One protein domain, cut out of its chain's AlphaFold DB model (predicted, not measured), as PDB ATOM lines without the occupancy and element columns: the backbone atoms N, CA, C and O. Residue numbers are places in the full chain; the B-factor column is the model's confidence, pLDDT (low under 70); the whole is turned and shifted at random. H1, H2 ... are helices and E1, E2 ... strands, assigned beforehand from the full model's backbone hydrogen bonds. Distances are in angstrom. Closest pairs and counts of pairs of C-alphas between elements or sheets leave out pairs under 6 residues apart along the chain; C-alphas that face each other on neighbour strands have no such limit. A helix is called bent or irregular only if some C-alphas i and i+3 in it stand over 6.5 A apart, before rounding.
ATOM      1  N   LYS A 463     233.744 214.505 270.883       94.62
ATOM      2  CA  LYS A 463     233.107 213.914 272.079       94.62
ATOM      3  C   LYS A 463     233.175 212.384 272.073       94.62
ATOM      4  O   LYS A 463     233.462 211.788 273.111       94.62
ATOM      5  N   LEU A 464     232.967 211.753 270.915       95.75
ATOM      6  CA  LEU A 464     233.112 210.302 270.773       95.75
ATOM      7  C   LEU A 464     234.564 209.874 271.005       95.75
ATOM      8  O   LEU A 464     234.806 208.966 271.797       95.75
ATOM      9  N   CYS A 465     235.531 210.582 270.425       96.69
ATOM     10  CA  CYS A 465     236.955 210.330 270.642       96.69
ATOM     11  C   CYS A 465     237.351 210.416 272.130       96.69
ATOM     12  O   CYS A 465     238.030 209.534 272.649       96.69
ATOM     13  N   MET A 466     236.862 211.428 272.854       94.38
ATOM     14  CA  MET A 466     237.114 211.560 274.295       94.38
ATOM     15  C   MET A 466     236.474 210.432 275.113       94.38
ATOM     16  O   MET A 466     237.071 209.961 276.081       94.38
ATOM     17  N   SER A 467     235.285 209.958 274.721       95.75
ATOM     18  CA  SER A 467     234.684 208.777 275.353       95.75
ATOM     19  C   SER A 467     235.510 207.508 275.100       95.75
ATOM     20  O   SER A 467     235.679 206.707 276.016       95.75
ATOM     21  N   ALA A 468     236.112 207.372 273.912       96.69
ATOM     22  CA  ALA A 468     237.016 206.272 273.589       96.69
ATOM     23  C   ALA A 468     238.244 206.279 274.513       96.69
ATOM     24  O   ALA A 468     238.523 205.267 275.156       96.69
ATOM     25  N   ALA A 469     238.900 207.437 274.677       96.50
ATOM     26  CA  ALA A 469     240.000 207.613 275.631       96.50
ATOM     27  C   ALA A 469     239.599 207.188 277.051       96.50
ATOM     28  O   ALA A 469     240.289 206.383 277.669       96.50
ATOM     29  N   ALA A 470     238.448 207.659 277.545       95.19
ATOM     30  CA  ALA A 470     237.967 207.305 278.879       95.19
ATOM     31  C   ALA A 470     237.747 205.791 279.042       95.19
ATOM     32  O   ALA A 470     238.166 205.221 280.050       95.19
ATOM     33  N   THR A 471     237.138 205.121 278.054       95.25
ATOM     34  CA  THR A 471     236.948 203.660 278.102       95.25
ATOM     35  C   THR A 471     238.274 202.898 278.046       95.25
ATOM     36  O   THR A 471     238.454 201.944 278.802       95.25
ATOM     37  N   GLY A 472     239.225 203.337 277.214       95.69
ATOM     38  CA  GLY A 472     240.564 202.755 277.118       95.69
ATOM     39  C   GLY A 472     241.333 202.851 278.431       95.69
ATOM     40  O   GLY A 472     241.791 201.835 278.959       95.69
ATOM     41  N   THR A 473     241.393 204.049 279.015       95.25
ATOM     42  CA  THR A 473     242.044 204.287 280.308       95.25
ATOM     43  C   THR A 473     241.355 203.523 281.442       95.25
ATOM     44  O   THR A 473     242.046 202.950 282.282       95.25
ATOM     45  N   ALA A 474     240.017 203.451 281.465       96.38
ATOM     46  CA  ALA A 474     239.284 202.682 282.472       96.38
ATOM     47  C   ALA A 474     239.631 201.186 282.414       96.38
ATOM     48  O   ALA A 474     239.913 200.585 283.450       96.38
ATOM     49  N   ARG A 475     239.688 200.596 281.209       95.50
ATOM     50  CA  ARG A 475     240.114 199.198 281.042       95.50
ATOM     51  C   ARG A 475     241.547 198.993 281.522       95.50
ATOM     52  O   ARG A 475     241.777 198.081 282.302       95.50
ATOM     53  N   ALA A 476     242.480 199.861 281.128       94.88
ATOM     54  CA  ALA A 476     243.874 199.756 281.558       94.88
ATOM     55  C   ALA A 476     244.021 199.850 283.090       94.88
ATOM     56  O   ALA A 476     244.685 199.012 283.702       94.88
ATOM     57  N   ALA A 477     243.356 200.821 283.721       95.62
ATOM     58  CA  ALA A 477     243.378 200.996 285.170       95.62
ATOM     59  C   ALA A 477     242.794 199.779 285.908       95.62
ATOM     60  O   ALA A 477     243.381 199.307 286.883       95.62
ATOM     61  N   LEU A 478     241.674 199.236 285.424       96.25
ATOM     62  CA  LEU A 478     241.055 198.046 286.008       96.25
ATOM     63  C   LEU A 478     241.907 196.795 285.818       96.25
ATOM     64  O   LEU A 478     242.023 196.012 286.755       96.25
ATOM     65  N   THR A 479     242.556 196.621 284.664       94.75
ATOM     66  CA  THR A 479     243.510 195.525 284.456       94.75
ATOM     67  C   THR A 479     244.632 195.574 285.493       94.75
ATOM     68  O   THR A 479     244.923 194.560 286.124       94.75
ATOM     69  N   ILE A 480     245.216 196.755 285.737       95.38
ATOM     70  CA  ILE A 480     246.254 196.932 286.763       95.38
ATOM     71  C   ILE A 480     245.703 196.598 288.154       95.38
ATOM     72  O   ILE A 480     246.331 195.840 288.894       95.38
ATOM     73  N   ALA A 481     244.529 197.127 288.508       95.88
ATOM     74  CA  ALA A 481     243.927 196.920 289.822       95.88
ATOM     75  C   ALA A 481     243.587 195.444 290.086       95.88
ATOM     76  O   ALA A 481     243.916 194.923 291.151       95.88
ATOM     77  N   VAL A 482     242.987 194.755 289.111       93.62
ATOM     78  CA  VAL A 482     242.627 193.332 289.209       93.62
ATOM     79  C   VAL A 482     243.877 192.461 289.314       93.62
ATOM     80  O   VAL A 482     243.946 191.598 290.190       93.62
ATOM     81  N   HIS A 483     244.896 192.706 288.484       93.94
ATOM     82  CA  HIS A 483     246.162 191.980 288.591       93.94
ATOM     83  C   HIS A 483     246.795 192.206 289.965       93.94
ATOM     84  O   HIS A 483     247.095 191.247 290.678       93.94
ATOM     85  N   TYR A 484     246.916 193.461 290.400       94.94
ATOM     86  CA  TYR A 484     247.470 193.777 291.711       94.94
ATOM     87  C   TYR A 484     246.692 193.102 292.849       94.94
ATOM     88  O   TYR A 484     247.310 192.549 293.757       94.94
ATOM     89  N   ALA A 485     245.358 193.070 292.788       93.56
ATOM     90  CA  ALA A 485     244.518 192.430 293.799       93.56
ATOM     91  C   ALA A 485     244.757 190.913 293.919       93.56
ATOM     92  O   ALA A 485     244.667 190.358 295.017       93.56
ATOM     93  N   ASN A 486     245.094 190.244 292.815       91.38
ATOM     94  CA  ASN A 486     245.403 188.813 292.806       91.38
ATOM     95  C   ASN A 486     246.810 188.507 293.347       91.38
ATOM     96  O   ASN A 486     247.025 187.457 293.947       91.38
ATOM     97  N   HIS A 487     247.766 189.426 293.181       91.81
ATOM     98  CA  HIS A 487     249.153 189.227 293.622       91.81
ATOM     99  C   HIS A 487     249.445 189.769 295.023       91.81
ATOM    100  O   HIS A 487     250.279 189.224 295.754       91.81
ATOM    101  N   ARG A 488     248.790 190.863 295.421       93.69
ATOM    102  CA  ARG A 488     249.040 191.519 296.701       93.69
ATOM    103  C   ARG A 488     248.458 190.682 297.828       93.69
ATOM    104  O   ARG A 488     247.247 190.617 298.000       93.69
ATOM    105  N   HIS A 489     249.331 190.109 298.644       92.56
ATOM    106  CA  HIS A 489     248.919 189.411 299.851       92.56
ATOM    107  C   HIS A 489     248.754 190.393 301.014       92.56
ATOM    108  O   HIS A 489     249.544 191.320 301.206       92.56
ATOM    109  N   THR A 490     247.709 190.159 301.790       90.31
ATOM    110  CA  THR A 490     247.419 190.791 303.078       90.31
ATOM    111  C   THR A 490     247.363 189.705 304.150       90.31
ATOM    112  O   THR A 490     247.407 188.515 303.835       90.31
ATOM    113  N   THR A 491     247.257 190.088 305.419       86.75
ATOM    114  CA  THR A 491     247.102 189.122 306.510       86.75
ATOM    115  C   THR A 491     245.626 188.967 306.847       86.75
ATOM    116  O   THR A 491     244.975 189.930 307.242       86.75
ATOM    117  N   HIS A 492     245.105 187.749 306.739       81.75
ATOM    118  CA  HIS A 492     243.764 187.393 307.196       81.75
ATOM    119  C   HIS A 492     243.873 186.132 308.056       81.75
ATOM    120  O   HIS A 492     244.433 185.133 307.612       81.75
ATOM    121  N   HIS A 493     243.429 186.193 309.316       84.12
ATOM    122  CA  HIS A 493     243.626 185.122 310.310       84.12
ATOM    123  C   HIS A 493     245.063 184.559 310.339       84.12
ATOM    124  O   HIS A 493     245.272 183.351 310.269       84.12
ATOM    125  N   ASN A 494     246.067 185.443 310.396       84.44
ATOM    126  CA  ASN A 494     247.500 185.097 310.382       84.44
ATOM    127  C   ASN A 494     247.978 184.298 309.154       84.44
ATOM    128  O   ASN A 494     249.092 183.783 309.158       84.44
ATOM    129  N   THR A 495     247.173 184.229 308.091       89.31
ATOM    130  CA  THR A 495     247.529 183.561 306.838       89.31
ATOM    131  C   THR A 495     247.675 184.600 305.724       89.31
ATOM    132  O   THR A 495     246.785 185.447 305.557       89.31
ATOM    133  N   PRO A 496     248.773 184.569 304.946       90.75
ATOM    134  CA  PRO A 496     248.896 185.370 303.736       90.75
ATOM    135  C   PRO A 496     247.741 185.060 302.787       90.75
ATOM    136  O   PRO A 496     247.584 183.929 302.341       90.75
ATOM    137  N   THR A 497     246.921 186.065 302.497       91.44
ATOM    138  CA  THR A 497     245.721 185.912 301.675       91.44
ATOM    139  C   THR A 497     245.683 187.011 300.609       91.44
ATOM    140  O   THR A 497     245.886 188.183 300.955       91.44
ATOM    141  N   PRO A 498     245.455 186.675 299.325       93.69
ATOM    142  CA  PRO A 498     245.342 187.661 298.254       93.69
ATOM    143  C   PRO A 498     244.289 188.730 298.547       93.69
ATOM    144  O   PRO A 498     243.238 188.447 299.118       93.69
ATOM    145  N   LEU A 499     244.537 189.964 298.118       92.19
ATOM    146  CA  LEU A 499     243.632 191.085 298.349       92.19
ATOM    147  C   LEU A 499     242.242 190.843 297.727       92.19
ATOM    148  O   LEU A 499     241.233 191.252 298.297       92.19
ATOM    149  N   THR A 500     242.189 190.107 296.613       92.62
ATOM    150  CA  THR A 500     240.959 189.707 295.910       92.62
ATOM    151  C   THR A 500     239.982 188.888 296.770       92.62
ATOM    152  O   THR A 500     238.791 188.851 296.486       92.62
ATOM    153  N   THR A 501     240.431 188.240 297.854       91.69
ATOM    154  CA  THR A 501     239.517 187.477 298.724       91.69
ATOM    155  C   THR A 501     238.692 188.380 299.636       91.69
ATOM    156  O   THR A 501     237.672 187.955 300.180       91.69
ATOM    157  N   HIS A 502     239.134 189.621 299.853       91.38
ATOM    158  CA  HIS A 502     238.409 190.578 300.677       91.38
ATOM    159  C   HIS A 502     237.248 191.144 299.879       91.38
ATOM    160  O   HIS A 502     237.439 191.919 298.944       91.38
ATOM    161  N   ARG A 503     236.020 190.807 300.286       92.00
ATOM    162  CA  ARG A 503     234.798 191.253 299.597       92.00
ATOM    163  C   ARG A 503     234.720 192.774 299.436       92.00
ATOM    164  O   ARG A 503     234.252 193.241 298.405       92.00
ATOM    165  N   ALA A 504     235.219 193.528 300.419       91.88
ATOM    166  CA  ALA A 504     235.277 194.990 300.379       91.88
ATOM    167  C   ALA A 504     236.165 195.542 299.247       91.88
ATOM    168  O   ALA A 504     235.974 196.679 298.829       91.88
ATOM    169  N   HIS A 505     237.117 194.751 298.747       91.62
ATOM    170  CA  HIS A 505     237.949 195.098 297.595       91.62
ATOM    171  C   HIS A 505     237.408 194.481 296.299       91.62
ATOM    172  O   HIS A 505     237.325 195.151 295.276       91.62
ATOM    173  N   HIS A 506     236.997 193.213 296.351       91.62
ATOM    174  CA  HIS A 506     236.532 192.471 295.182       91.62
ATOM    175  C   HIS A 506     235.217 193.005 294.601       91.62
ATOM    176  O   HIS A 506     235.119 193.176 293.391       91.62
ATOM    177  N   ALA A 507     234.209 193.276 295.438       93.31
ATOM    178  CA  ALA A 507     232.887 193.663 294.940       93.31
ATOM    179  C   ALA A 507     232.919 194.972 294.119       93.31
ATOM    180  O   ALA A 507     232.488 194.932 292.968       93.31
ATOM    181  N   PRO A 508     233.537 196.076 294.598       94.06
ATOM    182  CA  PRO A 508     233.644 197.294 293.792       94.06
ATOM    183  C   PRO A 508     234.424 197.101 292.482       94.06
ATOM    184  O   PRO A 508     234.096 197.718 291.471       94.06
ATOM    185  N   LEU A 509     235.453 196.240 292.471       93.75
ATOM    186  CA  LEU A 509     236.218 195.952 291.253       93.75
ATOM    187  C   LEU A 509     235.371 195.245 290.193       93.75
ATOM    188  O   LEU A 509     235.457 195.605 289.020       93.75
ATOM    189  N   ILE A 510     234.543 194.275 290.591       93.00
ATOM    190  CA  ILE A 510     233.628 193.586 289.670       93.00
ATOM    191  C   ILE A 510     232.577 194.551 289.114       93.00
ATOM    192  O   ILE A 510     232.337 194.543 287.905       93.00
ATOM    193  N   ASP A 511     232.015 195.430 289.946       94.62
ATOM    194  CA  ASP A 511     231.034 196.431 289.500       94.62
ATOM    195  C   ASP A 511     231.637 197.394 288.465       94.62
ATOM    196  O   ASP A 511     231.039 197.680 287.419       94.62
ATOM    197  N   HIS A 512     232.861 197.871 288.712       95.12
ATOM    198  CA  HIS A 512     233.572 198.733 287.771       95.12
ATOM    199  C   HIS A 512     233.996 198.000 286.496       95.12
ATOM    200  O   HIS A 512     233.959 198.598 285.416       95.12
ATOM    201  N   LEU A 513     234.345 196.714 286.588       93.56
ATOM    202  CA  LEU A 513     234.619 195.877 285.425       93.56
ATOM    203  C   LEU A 513     233.370 195.764 284.547       93.56
ATOM    204  O   LEU A 513     233.420 196.155 283.381       93.56
ATOM    205  N   ALA A 514     232.239 195.341 285.116       94.75
ATOM    206  CA  ALA A 514     230.967 195.223 284.402       94.75
ATOM    207  C   ALA A 514     230.552 196.552 283.746       94.75
ATOM    208  O   ALA A 514     230.221 196.592 282.558       94.75
ATOM    209  N   THR A 515     230.664 197.659 284.487       95.88
ATOM    210  CA  THR A 515     230.391 199.007 283.970       95.88
ATOM    211  C   THR A 515     231.298 199.351 282.788       95.88
ATOM    212  O   THR A 515     230.833 199.874 281.781       95.88
ATOM    213  N   THR A 516     232.589 199.031 282.864       96.06
ATOM    214  CA  THR A 516     233.555 199.359 281.806       96.06
ATOM    215  C   THR A 516     233.329 198.540 280.532       96.06
ATOM    216  O   THR A 516     233.457 199.080 279.429       96.06
ATOM    217  N   TYR A 517     232.931 197.270 280.658       93.50
ATOM    218  CA  TYR A 517     232.476 196.467 279.518       93.50
ATOM    219  C   TYR A 517     231.241 197.099 278.867       93.50
ATOM    220  O   TYR A 517     231.247 197.351 277.661       93.50
ATOM    221  N   ALA A 518     230.223 197.439 279.663       95.06
ATOM    222  CA  ALA A 518     229.004 198.072 279.162       95.06
ATOM    223  C   ALA A 518     229.287 199.413 278.462       95.06
ATOM    224  O   ALA A 518     228.778 199.657 277.370       95.06
ATOM    225  N   LEU A 519     230.147 200.258 279.043       95.81
ATOM    226  CA  LEU A 519     230.560 201.530 278.443       95.81
ATOM    227  C   LEU A 519     231.333 201.334 277.134       95.81
ATOM    228  O   LEU A 519     231.133 202.103 276.196       95.81
ATOM    229  N   THR A 520     232.182 200.307 277.042       94.75
ATOM    230  CA  THR A 520     232.915 200.002 275.803       94.75
ATOM    231  C   THR A 520     231.954 199.564 274.695       94.75
ATOM    232  O   THR A 520     232.016 200.092 273.588       94.75
ATOM    233  N   LEU A 521     231.012 198.664 274.996       92.81
ATOM    234  CA  LEU A 521     229.999 198.213 274.034       92.81
ATOM    235  C   LEU A 521     229.083 199.362 273.587       92.81
ATOM    236  O   LEU A 521     228.823 199.528 272.396       92.81
ATOM    237  N   LEU A 522     228.650 200.204 274.531       94.12
ATOM    238  CA  LEU A 522     227.881 201.417 274.248       94.12
ATOM    239  C   LEU A 522     228.645 202.369 273.323       94.12
ATOM    240  O   LEU A 522     228.077 202.893 272.361       94.12
ATOM    241  N   HIS A 523     229.929 202.595 273.604       94.81
ATOM    242  CA  HIS A 523     230.778 203.440 272.777       94.81
ATOM    243  C   HIS A 523     230.847 202.911 271.336       94.81
ATOM    244  O   HIS A 523     230.563 203.671 270.410       94.81
ATOM    245  N   ARG A 524     231.118 201.610 271.142       91.50
ATOM    246  CA  ARG A 524     231.155 200.974 269.809       91.50
ATOM    247  C   ARG A 524     229.837 201.111 269.063       91.50
ATOM    248  O   ARG A 524     229.825 201.553 267.919       91.50
ATOM    249  N   HIS A 525     228.725 200.803 269.727       90.94
ATOM    250  CA  HIS A 525     227.397 200.947 269.134       90.94
ATOM    251  C   HIS A 525     227.127 202.392 268.687       90.94
ATOM    252  O   HIS A 525     226.708 202.628 267.555       90.94
ATOM    253  N   THR A 526     227.420 203.367 269.553       92.25
ATOM    254  CA  THR A 526     227.196 204.794 269.270       92.25
ATOM    255  C   THR A 526     228.075 205.289 268.123       92.25
ATOM    256  O   THR A 526     227.611 206.047 267.272       92.25
ATOM    257  N   LEU A 527     229.335 204.854 268.083       92.38
ATOM    258  CA  LEU A 527     230.284 205.213 267.038       92.38
ATOM    259  C   LEU A 527     229.869 204.640 265.679       92.38
ATOM    260  O   LEU A 527     229.804 205.388 264.705       92.38
ATOM    261  N   ASN A 528     229.495 203.360 265.626       88.19
ATOM    262  CA  ASN A 528     229.004 202.728 264.399       88.19
ATOM    263  C   ASN A 528     227.727 203.418 263.908       88.19
ATOM    264  O   ASN A 528     227.631 203.812 262.745       88.19
ATOM    265  N   HIS A 529     226.781 203.683 264.809       86.44
ATOM    266  CA  HIS A 529     225.574 204.437 264.480       86.44
ATOM    267  C   HIS A 529     225.896 205.831 263.915       86.44
ATOM    268  O   HIS A 529     225.314 206.238 262.913       86.44
ATOM    269  N   HIS A 530     226.839 206.564 264.516       85.50
ATOM    270  CA  HIS A 530     227.295 207.860 264.007       85.50
ATOM    271  C   HIS A 530     227.867 207.743 262.586       85.50
ATOM    272  O   HIS A 530     227.478 208.516 261.714       85.50
ATOM    273  N   THR A 531     228.707 206.740 262.313       82.94
ATOM    274  CA  THR A 531     229.273 206.524 260.968       82.94
ATOM    275  C   THR A 531     228.217 206.173 259.915       82.94
ATOM    276  O   THR A 531     228.279 206.684 258.797       82.94
ATOM    277  N   HIS A 532     227.201 205.377 260.269       74.06
ATOM    278  CA  HIS A 532     226.114 205.008 259.356       74.06
ATOM    279  C   HIS A 532     225.112 206.150 259.125       74.06
ATOM    280  O   HIS A 532     224.606 206.308 258.017       74.06
ATOM    281  N   HIS A 533     224.850 206.990 260.132       60.50
ATOM    282  CA  HIS A 533     223.971 208.156 259.994       60.50
ATOM    283  C   HIS A 533     224.656 209.385 259.386       60.50
ATOM    284  O   HIS A 533     223.977 210.224 258.812       60.50
ATOM    285  N   HIS A 534     225.983 209.508 259.398       52.88
ATOM    286  CA  HIS A 534     226.627 210.530 258.562       52.88
ATOM    287  C   HIS A 534     226.440 210.268 257.056       52.88
ATOM    288  O   HIS A 534     226.504 211.212 256.273       52.88
ATOM    289  N   HIS A 535     226.093 209.038 256.655       44.22
ATOM    290  CA  HIS A 535     225.593 208.744 255.307       44.22
ATOM    291  C   HIS A 535     224.119 209.152 255.085       44.22
ATOM    292  O   HIS A 535     223.719 209.317 253.939       44.22
ATOM    293  N   ASN A 536     223.320 209.367 256.141       34.41
ATOM    294  CA  ASN A 536     221.893 209.720 256.081       34.41
ATOM    295  C   ASN A 536     221.523 210.716 257.206       34.41
ATOM    296  O   ASN A 536     221.326 210.312 258.350       34.41
ATOM    297  N   HIS A 537     221.430 212.008 256.861       35.91
ATOM    298  CA  HIS A 537     221.243 213.192 257.728       35.91
ATOM    299  C   HIS A 537     220.484 213.043 259.092       35.91
ATOM    300  O   HIS A 537     219.540 212.283 259.269       35.91
ATOM    301  N   ILE A 538     220.908 213.917 260.018       43.31
ATOM    302  CA  ILE A 538     220.896 214.011 261.504       43.31
ATOM    303  C   ILE A 538     219.533 214.019 262.271       43.31
ATOM    304  O   ILE A 538     218.625 214.738 261.865       43.31
ATOM    305  N   HIS A 539     219.488 213.373 263.469       40.03
ATOM    306  CA  HIS A 539     219.060 213.871 264.826       40.03
ATOM    307  C   HIS A 539     218.225 212.885 265.690       40.03
ATOM    308  O   HIS A 539     217.005 213.006 265.701       40.03
ATOM    309  N   THR A 540     218.838 212.022 266.536       40.41
ATOM    310  CA  THR A 540     218.086 211.373 267.662       40.41
ATOM    311  C   THR A 540     218.883 210.675 268.790       40.41
ATOM    312  O   THR A 540     218.285 210.008 269.629       40.41
ATOM    313  N   THR A 541     220.210 210.782 268.887       44.62
ATOM    314  CA  THR A 541     220.973 209.758 269.644       44.62
ATOM    315  C   THR A 541     221.065 209.962 271.168       44.62
ATOM    316  O   THR A 541     221.008 208.989 271.915       44.62
ATOM    317  N   ILE A 542     221.161 211.198 271.678       41.88
ATOM    318  CA  ILE A 542     221.431 211.416 273.120       41.88
ATOM    319  C   ILE A 542     220.213 211.075 273.999       41.88
ATOM    320  O   ILE A 542     220.365 210.436 275.038       41.88
ATOM    321  N   ASN A 543     218.998 211.417 273.558       38.09
ATOM    322  CA  ASN A 543     217.776 211.122 274.317       38.09
ATOM    323  C   ASN A 543     217.389 209.638 274.253       38.09
ATOM    324  O   ASN A 543     216.824 209.112 275.208       38.09
ATOM    325  N   HIS A 544     217.716 208.948 273.157       41.62
ATOM    326  CA  HIS A 544     217.422 207.525 273.031       41.62
ATOM    327  C   HIS A 544     218.332 206.694 273.945       41.62
ATOM    328  O   HIS A 544     217.838 205.874 274.704       41.62
ATOM    329  N   LEU A 545     219.640 206.971 273.992       43.62
ATOM    330  CA  LEU A 545     220.564 206.213 274.847       43.62
ATOM    331  C   LEU A 545     220.298 206.402 276.348       43.62
ATOM    332  O   LEU A 545     220.385 205.431 277.098       43.62
ATOM    333  N   HIS A 546     219.927 207.613 276.786       40.28
ATOM    334  CA  HIS A 546     219.526 207.845 278.179       40.28
ATOM    335  C   HIS A 546     218.280 207.026 278.545       40.28
ATOM    336  O   HIS A 546     218.250 206.385 279.590       40.28
ATOM    337  N   ASN A 547     217.287 206.973 277.657       40.16
ATOM    338  CA  ASN A 547     216.040 206.256 277.916       40.16
ATOM    339  C   ASN A 547     216.174 204.732 277.773       40.16
ATOM    340  O   ASN A 547     215.465 204.002 278.459       40.16
ATOM    341  N   THR A 548     217.083 204.246 276.925       43.78
ATOM    342  CA  THR A 548     217.229 202.809 276.655       43.78
ATOM    343  C   THR A 548     218.210 202.132 277.614       43.78
ATOM    344  O   THR A 548     217.931 201.038 278.084       43.78
ATOM    345  N   LEU A 549     219.343 202.752 277.968       39.41
ATOM    346  CA  LEU A 549     220.389 202.076 278.762       39.41
ATOM    347  C   LEU A 549     220.336 202.365 280.257       39.41
ATOM    348  O   LEU A 549     220.759 201.519 281.048       39.41
ATOM    349  N   HIS A 550     219.812 203.522 280.665       40.75
ATOM    350  CA  HIS A 550     219.701 203.853 282.082       40.75
ATOM    351  C   HIS A 550     218.853 202.833 282.866       40.75
ATOM    352  O   HIS A 550     219.319 202.395 283.921       40.75
ATOM    353  N   PRO A 551     217.704 202.339 282.357       40.94
ATOM    354  CA  PRO A 551     216.946 201.293 283.040       40.94
ATOM    355  C   PRO A 551     217.767 200.011 283.203       40.94
ATOM    356  O   PRO A 551     217.865 199.496 284.311       40.94
ATOM    357  N   HIS A 552     218.440 199.551 282.143       44.47
ATOM    358  CA  HIS A 552     219.191 198.292 282.151       44.47
ATOM    359  C   HIS A 552     220.437 198.326 283.041       44.47
ATOM    360  O   HIS A 552     220.699 197.352 283.740       44.47
ATOM    361  N   LEU A 553     221.166 199.445 283.090       39.00
ATOM    362  CA  LEU A 553     222.293 199.617 284.017       39.00
ATOM    363  C   LEU A 553     221.821 199.654 285.476       39.00
ATOM    364  O   LEU A 553     222.476 199.086 286.350       39.00
ATOM    365  N   THR A 554     220.654 200.249 285.733       39.97
ATOM    366  CA  THR A 554     220.037 200.262 287.068       39.97
ATOM    367  C   THR A 554     219.562 198.860 287.462       39.97
ATOM    368  O   THR A 554     219.770 198.431 288.594       39.97
ATOM    369  N   THR A 555     219.004 198.089 286.519       38.06
ATOM    370  CA  THR A 555     218.610 196.688 286.737       38.06
ATOM    371  C   THR A 555     219.815 195.784 286.999       38.06
ATOM    372  O   THR A 555     219.762 194.974 287.919       38.06
ATOM    373  N   LEU A 556     220.918 195.946 286.258       35.50
ATOM    374  CA  LEU A 556     222.145 195.166 286.466       35.50
ATOM    375  C   LEU A 556     222.776 195.471 287.834       35.50
ATOM    376  O   LEU A 556     223.144 194.557 288.568       35.50
ATOM    377  N   THR A 557     222.815 196.750 288.214       33.94
ATOM    378  CA  THR A 557     223.310 197.203 289.525       33.94
ATOM    379  C   THR A 557     222.427 196.682 290.668       33.94
ATOM    380  O   THR A 557     222.934 196.248 291.700       33.94
ATOM    381  N   ASN A 558     221.102 196.644 290.488       36.75
ATOM    382  CA  ASN A 558     220.181 196.098 291.490       36.75
ATOM    383  C   ASN A 558     220.269 194.567 291.603       36.75
ATOM    384  O   ASN A 558     220.215 194.037 292.711       36.75
ATOM    385  N   ALA A 559     220.460 193.858 290.485       37.12
ATOM    386  CA  ALA A 559     220.647 192.407 290.470       37.12
ATOM    387  C   ALA A 559     221.953 191.978 291.164       37.12
ATOM    388  O   ALA A 559     221.983 190.962 291.856       37.12
ATOM    389  N   LEU A 560     223.015 192.782 291.036       37.66
ATOM    390  CA  LEU A 560     224.297 192.551 291.709       37.66
ATOM    391  C   LEU A 560     224.247 192.884 293.213       37.66
ATOM    392  O   LEU A 560     224.878 192.196 294.016       37.66
ATOM    393  N   ASN A 561     223.441 193.873 293.616       32.84
ATOM    394  CA  ASN A 561     223.299 194.280 295.021       32.84
ATOM    395  C   ASN A 561     222.317 193.418 295.840       32.84
ATOM    396  O   ASN A 561     222.410 193.391 297.072       32.84
TER     397      ASN A 561
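Overview. This is residues 463 to 561 of the 574 residues of the protein "Acyl-CoA oxidase" of Streptomyces pristinaespiralis (UniProt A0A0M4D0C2). Two long helices, H1 and H2, lie side by side and run opposite ways, with the small strand hairpin E1 and E2 as a head at one end of the pair. Beyond the opposite end residues 531 to 537 stick out, and the chain then folds back so that a bent third helix, H3, runs loosely along H2 on the side away from H1. The printed part has 99 residues with three named helices and two named strands, in the order H1, E1, E2, H2, H3; the class is mostly helix, and the sheet of two strands, E1 - E2, is antiparallel. The whole is loose, with a radius of gyration of the C-alphas of 18.2 A, and is a rod spanning 65 by 26 by 14 A.

Along the chain. H1, residues 463 to 487, begins with C-alpha 463 at (233.107, 213.914, 272.079) and is 36.5 A long. E1, residues 489 to 492, is 9.2 A long, and E2, residues 495 to 498, is 9.8 A long. H2, residues 503 to 533, is the longest helix, 44.4 A from C-alpha 503 at (234.798, 191.253, 299.597) to C-alpha 533; it is neither bent nor irregular, but only just: C-alphas 505 and 508 are 6.1 A apart. H3, residues 541 to 561, was assigned as one helix by its hydrogen bonds but is bent, with C-alphas 548 and 551 6.6 A apart. Its arms are H3a, residues 541 to 548, 10.6 A long, and H3b, residues 551 to 561, 15.3 A long, which ends with C-alpha 561 at (223.299, 194.280, 295.021).

Arrangement. H1 and H2 touch at a shallow tilt of 26 degrees, opposite ways; their closest C-alphas, of Thr 471 and Thr 520, are 5.9 A apart. E1 and E2 form an antiparallel hairpin, with N 490 and O 497 at 2.8 A and N 495 and O 492 at 2.9 A, within hydrogen-bond range. The closest C-alphas of H1 and E2, of Asn 486 and Pro 498, are 5.6 A apart. H3b is close to H2 but not clearly touching, at a shallow tilt of 16 degrees, opposite ways; their closest C-alphas, of Asp 511 and Thr 557, are 7.8 A apart. H3a is also close to H2 but not clearly touching, at a steep tilt of 43 degrees; their closest C-alphas, of Thr 526 and Thr 541, are 8.0 A apart. H1 is apart from H3a and H3b. Every O i to N i+4 pair is within hydrogen-bond range in H1, H3a and H3b; in H2 it is 25 of 27.

Size, cuts and confidence. The two C-alphas farthest apart, of Asn 494 and His 537, are 65.2 A apart. The printed part has no cut. The links H1 to E1, E1 to E2 and E2 to H2 are tight, and the link H2 to H3, of 7 residues, is short. The mean pLDDT of the printed part is 77.4, and residues 533 to 561 are under 70.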